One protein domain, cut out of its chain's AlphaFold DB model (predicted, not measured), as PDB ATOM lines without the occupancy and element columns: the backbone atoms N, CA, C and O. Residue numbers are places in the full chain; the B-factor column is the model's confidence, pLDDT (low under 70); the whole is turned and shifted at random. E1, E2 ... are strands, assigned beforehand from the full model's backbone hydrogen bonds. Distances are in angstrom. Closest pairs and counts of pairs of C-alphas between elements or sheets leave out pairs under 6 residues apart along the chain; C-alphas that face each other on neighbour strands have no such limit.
ATOM      1  N   GLU A 167     162.730 279.234 194.901       94.00
ATOM      2  CA  GLU A 167     163.407 279.436 196.170       94.00
ATOM      3  C   GLU A 167     164.370 278.278 196.401       94.00
ATOM      4  O   GLU A 167     163.984 277.113 196.318       94.00
ATOM      5  N   VAL A 168     165.620 278.605 196.712       95.56
ATOM      6  CA  VAL A 168     166.672 277.611 196.928       95.56
ATOM      7  C   VAL A 168     166.959 277.489 198.416       95.56
ATOM      8  O   VAL A 168     167.279 278.481 199.080       95.56
ATOM      9  N   VAL A 169     166.889 276.264 198.930       95.75
ATOM     10  CA  VAL A 169     167.302 275.929 200.295       95.75
ATOM     11  C   VAL A 169     168.505 275.002 200.225       95.75
ATOM     12  O   VAL A 169     168.400 273.872 199.758       95.75
ATOM     13  N   GLU A 170     169.651 275.473 200.717       96.06
ATOM     14  CA  GLU A 170     170.841 274.638 200.878       96.06
ATOM     15  C   GLU A 170     170.763 273.891 202.211       96.06
ATOM     16  O   GLU A 170     170.671 274.502 203.277       96.06
ATOM     17  N   LEU A 171     170.765 272.565 202.166       94.56
ATOM     18  CA  LEU A 171     170.533 271.729 203.331       94.56
ATOM     19  C   LEU A 171     171.755 271.680 204.241       94.56
ATOM     20  O   LEU A 171     172.884 271.471 203.814       94.56
ATOM     21  N   THR A 172     171.514 271.811 205.540       94.25
ATOM     22  CA  THR A 172     172.540 271.668 206.588       94.25
ATOM     23  C   THR A 172     172.382 270.363 207.354       94.25
ATOM     24  O   THR A 172     173.360 269.787 207.818       94.25
ATOM     25  N   SER A 173     171.145 269.892 207.499       91.44
ATOM     26  CA  SER A 173     170.792 268.600 208.083       91.44
ATOM     27  C   SER A 173     169.346 268.266 207.728       91.44
ATOM     28  O   SER A 173     168.568 269.149 207.359       91.44
ATOM     29  N   HIS A 174     168.975 266.997 207.841       87.94
ATOM     30  CA  HIS A 174     167.609 266.547 207.615       87.94
ATOM     31  C   HIS A 174     167.286 265.340 208.506       87.94
ATOM     32  O   HIS A 174     168.184 264.664 209.015       87.94
ATOM     33  N   SER A 175     165.997 265.085 208.703       88.06
ATOM     34  CA  SER A 175     165.451 263.883 209.322       88.06
ATOM     35  C   SER A 175     164.189 263.475 208.571       88.06
ATOM     36  O   SER A 175     163.128 264.059 208.768       88.06
ATOM     37  N   VAL A 176     164.308 262.465 207.707       86.00
ATOM     38  CA  VAL A 176     163.215 261.940 206.871       86.00
ATOM     39  C   VAL A 176     162.603 263.024 205.969       86.00
ATOM     40  O   VAL A 176     163.080 263.202 204.857       86.00
ATOM     41  N   LEU A 177     161.592 263.764 206.444       89.44
ATOM     42  CA  LEU A 177     160.948 264.871 205.723       89.44
ATOM     43  C   LEU A 177     161.046 266.224 206.449       89.44
ATOM     44  O   LEU A 177     160.482 267.211 205.984       89.44
ATOM     45  N   ASP A 178     161.766 266.290 207.566       92.88
ATOM     46  CA  ASP A 178     162.078 267.532 208.266       92.88
ATOM     47  C   ASP A 178     163.481 268.002 207.886       92.88
ATOM     48  O   ASP A 178     164.471 267.304 208.101       92.88
ATOM     49  N   PHE A 179     163.587 269.211 207.351       93.25
ATOM     50  CA  PHE A 179     164.827 269.758 206.816       93.25
ATOM     51  C   PHE A 179     165.236 271.017 207.572       93.25
ATOM     52  O   PHE A 179     164.417 271.879 207.899       93.25
ATOM     53  N   CYS A 180     166.535 271.141 207.823       96.25
ATOM     54  CA  CYS A 180     167.168 272.373 208.268       96.25
ATOM     55  C   CYS A 180     168.131 272.834 207.177       96.25
ATOM     56  O   CYS A 180     169.009 272.079 206.756       96.25
ATOM     57  N   GLY A 181     168.022 274.083 206.748       96.25
ATOM     58  CA  GLY A 181     168.849 274.613 205.671       96.25
ATOM     59  C   GLY A 181     169.156 276.090 205.822       96.25
ATOM     60  O   GLY A 181     168.839 276.711 206.839       96.25
ATOM     61  N   VAL A 182     169.786 276.637 204.793       96.69
ATOM     62  CA  VAL A 182     170.058 278.059 204.628       96.69
ATOM     63  C   VAL A 182     169.332 278.543 203.380       96.69
ATOM     64  O   VAL A 182     169.534 278.009 202.291       96.69
ATOM     65  N   MET A 183     168.505 279.571 203.538       96.06
ATOM     66  CA  MET A 183     167.801 280.254 202.457       96.06
ATOM     67  C   MET A 183     168.166 281.734 202.530       96.06
ATOM     68  O   MET A 183     167.944 282.374 203.554       96.06
ATOM     69  N   ARG A 184     168.774 282.278 201.468       94.94
ATOM     70  CA  ARG A 184     169.215 283.691 201.407       94.94
ATOM     71  C   ARG A 184     170.092 284.125 202.602       94.94
ATOM     72  O   ARG A 184     170.039 285.266 203.042       94.94
ATOM     73  N   GLY A 185     170.913 283.206 203.116       95.44
ATOM     74  CA  GLY A 185     171.796 283.438 204.267       95.44
ATOM     75  C   GLY A 185     171.141 283.238 205.638       95.44
ATOM     76  O   GLY A 185     171.839 283.285 206.648       95.44
ATOM     77  N   GLU A 186     169.838 282.962 205.694       97.19
ATOM     78  CA  GLU A 186     169.105 282.731 206.937       97.19
ATOM     79  C   GLU A 186     168.869 281.240 207.178       97.19
ATOM     80  O   GLU A 186     168.571 280.487 206.251       97.19
ATOM     81  N   SER A 187     168.986 280.804 208.436       96.94
ATOM     82  CA  SER A 187     168.664 279.425 208.796       96.94
ATOM     83  C   SER A 187     167.154 279.219 208.773       96.94
ATOM     84  O   SER A 187     166.408 279.927 209.450       96.94
ATOM     85  N   VAL A 188     166.714 278.219 208.017       97.50
ATOM     86  CA  VAL A 188     165.308 277.848 207.879       97.50
ATOM     87  C   VAL A 188     165.092 276.412 208.328       97.50
ATOM     88  O   VAL A 188     165.957 275.550 208.170       97.50
ATOM     89  N   ARG A 189     163.909 276.157 208.886       97.19
ATOM     90  CA  ARG A 189     163.396 274.808 209.120       97.19
ATOM     91  C   ARG A 189     162.123 274.640 208.328       97.19
ATOM     92  O   ARG A 189     161.278 275.532 208.375       97.19
ATOM     93  N   LEU A 190     161.997 273.525 207.632       96.44
ATOM     94  CA  LEU A 190     160.808 273.199 206.866       96.44
ATOM     95  C   LEU A 190     160.481 271.714 207.002       96.44
ATOM     96  O   LEU A 190     161.375 270.904 207.226       96.44
ATOM     97  N   SER A 191     159.209 271.381 206.855       95.12
ATOM     98  CA  SER A 191     158.717 270.009 206.810       95.12
ATOM     99  C   SER A 191     158.044 269.791 205.467       95.12
ATOM    100  O   SER A 191     157.233 270.615 205.030       95.12
ATOM    101  N   LEU A 192     158.388 268.685 204.820       93.44
ATOM    102  CA  LEU A 192     157.768 268.236 203.586       93.44
ATOM    103  C   LEU A 192     156.727 267.162 203.879       93.44
ATOM    104  O   LEU A 192     156.846 266.387 204.824       93.44
ATOM    105  N   GLU A 193     155.719 267.078 203.027       91.62
ATOM    106  CA  GLU A 193     154.794 265.952 203.001       91.62
ATOM    107  C   GLU A 193     154.735 265.405 201.578       91.62
ATOM    108  O   GLU A 193     154.506 266.158 200.626       91.62
ATOM    109  N   ARG A 194     154.946 264.089 201.438       87.19
ATOM    110  CA  ARG A 194     154.634 263.381 200.195       87.19
ATOM    111  C   ARG A 194     153.123 263.285 200.108       87.19
ATOM    112  O   ARG A 194     152.498 262.693 200.986       87.19
ATOM    113  N   ARG A 195     152.530 263.858 199.069       73.25
ATOM    114  CA  ARG A 195     151.087 263.707 198.871       73.25
ATOM    115  C   ARG A 195     150.768 262.301 198.366       73.25
ATOM    116  O   ARG A 195     151.563 261.699 197.647       73.25
ATOM    117  N   ASP A 196     149.619 261.777 198.803       65.44
ATOM    118  CA  ASP A 196     149.114 260.454 198.421       65.44
ATOM    119  C   ASP A 196     149.222 260.242 196.907       65.44
ATOM    120  O   ASP A 196     148.965 261.165 196.135       65.44
ATOM    121  N   ALA A 197     149.449 258.996 196.476       59.66
ATOM    122  CA  ALA A 197     149.510 258.581 195.064       59.66
ATOM    123  C   ALA A 197     148.267 258.953 194.217       59.66
ATOM    124  O   ALA A 197     148.229 258.722 193.014       59.66
ATOM    125  N   ARG A 198     147.215 259.488 194.847       57.19
ATOM    126  CA  ARG A 198     146.009 260.007 194.191       57.19
ATOM    127  C   ARG A 198     146.133 261.459 193.744       57.19
ATOM    128  O   ARG A 198     145.340 261.886 192.912       57.19
ATOM    129  N   SER A 199     147.053 262.228 194.320       65.50
ATOM    130  CA  SER A 199     147.350 263.564 193.829       65.50
ATOM    131  C   SER A 199     148.088 263.365 192.511       65.50
ATOM    132  O   SER A 199     149.137 262.736 192.524       65.50
ATOM    133  N   ALA A 200     147.540 263.816 191.382       73.75
ATOM    134  CA  ALA A 200     148.090 263.576 190.039       73.75
ATOM    135  C   ALA A 200     149.488 264.201 189.789       73.75
ATOM    136  O   ALA A 200     149.924 264.306 188.646       73.75
ATOM    137  N   TRP A 201     150.164 264.642 190.852       82.75
ATOM    138  CA  TRP A 201     151.582 264.956 190.891       82.75
ATOM    139  C   TRP A 201     152.379 263.678 190.634       82.75
ATOM    140  O   TRP A 201     152.224 262.701 191.369       82.75
ATOM    141  N   GLY A 202     153.182 263.680 189.573       76.81
ATOM    142  CA  GLY A 202     154.048 262.561 189.233       76.81
ATOM    143  C   GLY A 202     155.316 262.534 190.085       76.81
ATOM    144  O   GLY A 202     155.354 263.018 191.224       76.81
ATOM    145  N   LEU A 203     156.352 261.903 189.538       76.00
ATOM    146  CA  LEU A 203     157.590 261.578 190.245       76.00
ATOM    147  C   LEU A 203     158.441 262.803 190.602       76.00
ATOM    148  O   LEU A 203     159.240 262.733 191.536       76.00
ATOM    149  N   TYR A 204     158.270 263.927 189.902       75.94
ATOM    150  CA  TYR A 204     159.217 265.045 189.976       75.94
ATOM    151  C   TYR A 204     158.862 266.091 191.027       75.94
ATOM    152  O   TYR A 204     159.753 266.664 191.651       75.94
ATOM    153  N   SER A 205     157.569 266.293 191.277       81.69
ATOM    154  CA  SER A 205     157.085 267.247 192.273       81.69
ATOM    155  C   SER A 205     156.196 266.630 193.364       81.69
ATOM    156  O   SER A 205     155.171 267.230 193.700       81.69
ATOM    157  N   PRO A 206     156.507 265.459 193.962       85.69
ATOM    158  CA  PRO A 206     155.587 264.777 194.879       85.69
ATOM    159  C   PRO A 206     155.524 265.399 196.285       85.69
ATOM    160  O   PRO A 206     154.584 265.124 197.038       85.69
ATOM    161  N   PHE A 207     156.484 266.261 196.637       90.88
ATOM    162  CA  PHE A 207     156.608 266.853 197.970       90.88
ATOM    163  C   PHE A 207     156.176 268.318 198.000       90.88
ATOM    164  O   PHE A 207     156.619 269.122 197.181       90.88
ATOM    165  N   ALA A 208     155.360 268.673 198.992       93.62
ATOM    166  CA  ALA A 208     154.979 270.054 199.284       93.62
ATOM    167  C   ALA A 208     155.452 270.470 200.680       93.62
ATOM    168  O   ALA A 208     155.504 269.649 201.597       93.62
ATOM    169  N   VAL A 209     155.768 271.751 200.849       94.69
ATOM    170  CA  VAL A 209     156.135 272.334 202.142       94.69
ATOM    171  C   VAL A 209     154.874 272.559 202.973       94.69
ATOM    172  O   VAL A 209     154.056 273.424 202.655       94.69
ATOM    173  N   VAL A 210     154.740 271.812 204.068       94.50
ATOM    174  CA  VAL A 210     153.577 271.879 204.977       94.50
ATOM    175  C   VAL A 210     153.854 272.663 206.257       94.50
ATOM    176  O   VAL A 210     152.933 273.126 206.926       94.50
ATOM    177  N   ALA A 211     155.131 272.851 206.589       94.94
ATOM    178  CA  ALA A 211     155.578 273.728 207.659       94.94
ATOM    179  C   ALA A 211     156.891 274.402 207.251       94.94
ATOM    180  O   ALA A 211     157.728 273.777 206.607       94.94
ATOM    181  N   GLY A 212     157.087 275.666 207.624       95.38
ATOM    182  CA  GLY A 212     158.311 276.403 207.324       95.38
ATOM    183  C   GLY A 212     158.103 277.915 207.235       95.38
ATOM    184  O   GLY A 212     157.072 278.421 207.690       95.38
ATOM    185  N   PRO A 213     159.080 278.655 206.679       95.69
ATOM    186  CA  PRO A 213     158.952 280.084 206.420       95.69
ATOM    187  C   PRO A 213     157.708 280.389 205.570       95.69
ATOM    188  O   PRO A 213     157.437 279.643 204.627       95.69
ATOM    189  N   PRO A 214     156.990 281.501 205.819       93.75
ATOM    190  CA  PRO A 214     155.770 281.834 205.081       93.75
ATOM    191  C   PRO A 214     155.932 281.851 203.555       93.75
ATOM    192  O   PRO A 214     155.016 281.454 202.849       93.75
ATOM    193  N   GLY A 215     157.101 282.260 203.049       93.88
ATOM    194  CA  GLY A 215     157.390 282.286 201.611       93.88
ATOM    195  C   GLY A 215     157.607 280.913 200.961       93.88
ATOM    196  O   GLY A 215     157.675 280.842 199.738       93.88
ATOM    197  N   LEU A 216     157.724 279.840 201.751       95.00
ATOM    198  CA  LEU A 216     157.854 278.466 201.258       95.00
ATOM    199  C   LEU A 216     156.584 277.640 201.448       95.00
ATOM    200  O   LEU A 216     156.442 276.618 200.789       95.00
ATOM    201  N   LEU A 217     155.671 278.044 202.335       94.50
ATOM    202  CA  LEU A 217     154.467 277.267 202.625       94.50
ATOM    203  C   LEU A 217     153.628 277.038 201.362       94.50
ATOM    204  O   LEU A 217     153.287 277.977 200.648       94.50
ATOM    205  N   GLY A 218     153.290 275.776 201.103       93.00
ATOM    206  CA  GLY A 218     152.539 275.352 199.925       93.00
ATOM    207  C   GLY A 218     153.343 275.254 198.629       93.00
ATOM    208  O   GLY A 218     152.827 274.705 197.655       93.00
ATOM    209  N   LYS A 219     154.605 275.703 198.610       95.19
ATOM    210  CA  LYS A 219     155.505 275.455 197.481       95.19
ATOM    211  C   LYS A 219     155.866 273.976 197.399       95.19
ATOM    212  O   LYS A 219     155.862 273.258 198.405       95.19
ATOM    213  N   ARG A 220     156.183 273.519 196.193       94.06
ATOM    214  CA  ARG A 220     156.552 272.131 195.905       94.06
ATOM    215  C   ARG A 220     158.030 272.025 195.597       94.06
ATOM    216  O   ARG A 220     158.589 272.952 195.012       94.06
ATOM    217  N   VAL A 221     158.645 270.909 195.978       93.19
ATOM    218  CA  VAL A 221     159.993 270.587 195.492       93.19
ATOM    219  C   VAL A 221     159.884 270.291 194.005       93.19
ATOM    220  O   VAL A 221     159.031 269.498 193.625       93.19
ATOM    221  N   VAL A 222     160.711 270.937 193.190       90.62
ATOM    222  CA  VAL A 222     160.728 270.748 191.727       90.62
ATOM    223  C   VAL A 222     162.076 270.271 191.200       90.62
ATOM    224  O   VAL A 222     162.159 269.805 190.069       90.62
ATOM    225  N   GLU A 223     163.133 270.402 192.001       89.19
ATOM    226  CA  GLU A 223     164.477 269.953 191.658       89.19
ATOM    227  C   GLU A 223     165.302 269.725 192.930       89.19
ATOM    228  O   GLU A 223     165.118 270.403 193.949       89.19
ATOM    229  N   VAL A 224     166.219 268.763 192.848       88.62
ATOM    230  CA  VAL A 224     167.221 268.451 193.866       88.62
ATOM    231  C   VAL A 224     168.588 268.455 193.184       88.62
ATOM    232  O   VAL A 224     168.814 267.695 192.247       88.62
ATOM    233  N   ASP A 225     169.489 269.315 193.650       88.25
ATOM    234  CA  ASP A 225     170.877 269.408 193.188       88.25
ATOM    235  C   ASP A 225     171.795 268.815 194.263       88.25
ATOM    236  O   ASP A 225     172.010 269.404 195.333       88.25
ATOM    237  N   CYS A 226     172.285 267.607 193.986       86.00
ATOM    238  CA  CYS A 226     173.152 266.844 194.872       86.00
ATOM    239  C   CYS A 226     174.613 267.250 194.643       86.00
ATOM    240  O   CYS A 226     175.240 266.816 193.678       86.00
ATOM    241  N   LYS A 227     175.202 268.043 195.548       80.88
ATOM    242  CA  LYS A 227     176.579 268.557 195.364       80.88
ATOM    243  C   LYS A 227     177.653 267.467 195.400       80.88
ATOM    244  O   LYS A 227     178.760 267.680 194.908       80.88
ATOM    245  N   ASN A 228     177.362 266.335 196.038       69.44
ATOM    246  CA  ASN A 228     178.308 265.242 196.233       69.44
ATOM    247  C   ASN A 228     177.952 264.063 195.317       69.44
ATOM    248  O   ASN A 228     177.457 263.040 195.782       69.44
ATOM    249  N   GLU A 229     178.249 264.191 194.022       61.03
ATOM    250  CA  GLU A 229     178.033 263.146 193.003       61.03
ATOM    251  C   GLU A 229     178.822 261.838 193.259       61.03
ATOM    252  O   GLU A 229     178.664 260.870 192.522       61.03
ATOM    253  N   SER A 230     179.705 261.781 194.268       57.12
ATOM    254  CA  SER A 230     180.569 260.610 194.499       57.12
ATOM    255  C   SER A 230     179.896 259.443 195.212       57.12
ATOM    256  O   SER A 230     180.496 258.372 195.297       57.12
ATOM    257  N   ASP A 231     178.705 259.645 195.766       54.22
ATOM    258  CA  ASP A 231     177.990 258.601 196.486       54.22
ATOM    259  C   ASP A 231     176.814 258.130 195.630       54.22
ATOM    260  O   ASP A 231     175.998 258.947 195.213       54.22
ATOM    261  N   ALA A 232     176.762 256.819 195.376       51.09
ATOM    262  CA  ALA A 232     175.786 256.152 194.518       51.09
ATOM    263  C   ALA A 232     174.349 256.697 194.680       51.09
ATOM    264  O   ALA A 232     173.942 256.998 195.812       51.09
ATOM    265  N   PRO A 233     173.573 256.794 193.582       50.12
ATOM    266  CA  PRO A 233     172.180 257.218 193.645       50.12
ATOM    267  C   PRO A 233     171.419 256.283 194.589       50.12
ATOM    268  O   PRO A 233     171.466 255.064 194.439       50.12
ATOM    269  N   ALA A 234     170.770 256.849 195.605       54.34
ATOM    270  CA  ALA A 234     169.866 256.084 196.454       54.34
ATOM    271  C   ALA A 234     168.643 255.639 195.636       54.34
ATOM    272  O   ALA A 234     168.241 256.340 194.710       54.34
ATOM    273  N   ASP A 235     168.020 254.526 196.034       52.66
ATOM    274  CA  ASP A 235     166.836 253.932 195.381       52.66
ATOM    275  C   ASP A 235     165.610 254.869 195.313       52.66
ATOM    276  O   ASP A 235     164.626 254.570 194.644       52.66
ATOM    277  N   ASP A 236     165.660 256.015 195.996       60.88
ATOM    278  CA  ASP A 236     164.706 257.112 195.863       60.88
ATOM    279  C   ASP A 236     165.503 258.428 195.815       60.88
ATOM    280  O   ASP A 236     166.309 258.683 196.728       60.88
ATOM    281  N   PRO A 237     165.278 259.291 194.806       57.66
ATOM    282  CA  PRO A 237     165.972 260.571 194.691       57.66
ATOM    283  C   PRO A 237     165.807 261.453 195.941       57.66
ATOM    284  O   PRO A 237     166.663 262.293 196.211       57.66
ATOM    285  N   PHE A 238     164.766 261.230 196.754       62.62
ATOM    286  CA  PHE A 238     164.542 261.953 198.004       62.62
ATOM    287  C   PHE A 238     165.116 261.265 199.249       62.62
ATOM    288  O   PHE A 238     165.433 261.956 200.219       62.62
ATOM    289  N   PHE A 239     165.321 259.942 199.246       64.06
ATOM    290  CA  PHE A 239     166.031 259.267 200.348       64.06
ATOM    291  C   PHE A 239     167.559 259.401 200.238       64.06
ATOM    292  O   PHE A 239     168.267 259.125 201.208       64.06
ATOM    293  N   GLY A 240     168.066 259.873 199.094       72.62
ATOM    294  CA  GLY A 240     169.482 260.179 198.871       72.62
ATOM    295  C   GLY A 240     169.937 261.573 199.310       72.62
ATOM    296  O   GLY A 240     171.137 261.842 199.270       72.62
ATOM    297  N   ILE A 241     169.014 262.441 199.736       84.44
ATOM    298  CA  ILE A 241     169.304 263.837 200.082       84.44
ATOM    299  C   ILE A 241     170.247 263.913 201.293       84.44
ATOM    300  O   ILE A 241     170.027 263.276 202.320       84.44
ATOM    301  N   LYS A 242     171.294 264.736 201.213       88.94
ATOM    302  CA  LYS A 242     172.330 264.922 202.237       88.94
ATOM    303  C   LYS A 242     172.528 266.394 202.589       88.94
ATOM    304  O   LYS A 242     172.039 267.318 201.944       88.94
ATOM    305  N   ALA A 243     173.264 266.626 203.673       91.12
ATOM    306  CA  ALA A 243     173.754 267.964 203.983       91.12
ATOM    307  C   ALA A 243     174.692 268.450 202.862       91.12
ATOM    308  O   ALA A 243     175.590 267.722 202.443       91.12
ATOM    309  N   GLY A 244     174.493 269.687 202.413       91.50
ATOM    310  CA  GLY A 244     175.179 270.304 201.278       91.50
ATOM    311  C   GLY A 244     174.341 270.355 200.000       91.50
ATOM    312  O   GLY A 244     174.594 271.230 199.168       91.50
ATOM    313  N   ASP A 245     173.336 269.486 199.869       91.94
ATOM    314  CA  ASP A 245     172.447 269.457 198.706       91.94
ATOM    315  C   ASP A 245     171.518 270.669 198.686       91.94
ATOM    316  O   ASP A 245     171.282 271.327 199.707       91.94
ATOM    317  N   ARG A 246     170.986 270.985 197.508       93.06
ATOM    318  CA  ARG A 246     170.089 272.121 197.301       93.06
ATOM    319  C   ARG A 246     168.726 271.640 196.842       93.06
ATOM    320  O   ARG A 246     168.619 270.896 195.876       93.06
ATOM    321  N   LEU A 247     167.692 272.107 197.531       92.88
ATOM    322  CA  LEU A 247     166.301 271.893 197.149       92.88
ATOM    323  C   LEU A 247     165.757 273.161 196.502       92.88
ATOM    324  O   LEU A 247     165.892 274.248 197.074       92.88
ATOM    325  N   TYR A 248     165.120 273.005 195.346       93.69
ATOM    326  CA  TYR A 248     164.452 274.087 194.634       93.69
ATOM    327  C   TYR A 248     162.946 273.975 194.829       93.69
ATOM    328  O   TYR A 248     162.353 272.911 194.624       93.69
ATOM    329  N   PHE A 249     162.332 275.086 195.227       94.81
ATOM    330  CA  PHE A 249     160.913 275.170 195.533       94.81
ATOM    331  C   PHE A 249     160.202 276.143 194.608       94.81
ATOM    332  O   PHE A 249     160.612 277.299 194.488       94.81
ATOM    333  N   ALA A 250     159.079 275.712 194.045       93.75
ATOM    334  CA  ALA A 250     158.249 276.541 193.185       93.75
ATOM    335  C   ALA A 250     156.794 276.587 193.662       93.75
ATOM    336  O   ALA A 250     156.320 275.684 194.356       93.75
ATOM    337  N   ASP A 251     156.079 277.646 193.282       94.88
ATOM    338  CA  ASP A 251     154.630 277.713 193.468       94.88
ATOM    339  C   ASP A 251     153.921 276.570 192.708       94.88
ATOM    340  O   ASP A 251     154.468 276.054 191.729       94.88
TER     341      ASP A 251
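Overview. This is residues 167 to 251 of the 461 residues of the protein "Hypothetical protein" of Alexandrium monilatum (UniProt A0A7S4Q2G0). One antiparallel sheet, in order E4, E3, E2, E1, E6, E5, curls into a small, nearly closed barrel, with edge strands E4 and E5 meeting. The 85 printed residues include six strands, E1 to E6 along the chain, holding under half of them, and no named helix: all strand. It is compact, radius of gyration of the C-alphas 12.2 A, spanning 34 by 31 by 19 A.

Along the chain. Find C-alpha 167 at (163.407, 279.436, 196.170); E1, residues 167 to 175, begins there and bends by 82 degrees at 172. Next come E2, 178 to 183; E3, 186 to 194, 25.1 A long; E4, 207 to 211; E5, 220 to 225; E6, 246 to 250.

Arrangement. E1 to E4 form a meander, successive antiparallel neighbours; N 172 and O 180 are 2.8 A apart. In this folded sheet, bent back on itself, E4, E3 and E2 face E6 and E5, with E1 as hinge. The closest C-alphas of E4 and E5, Ala 208 and Arg 220, are 4.3 A apart.

Size, cuts and confidence. The printed part has no cut. Links E3 to E4 and E5 to E6 are long; pLDDT is under 70 at residues 196 to 199 and 228 to 239.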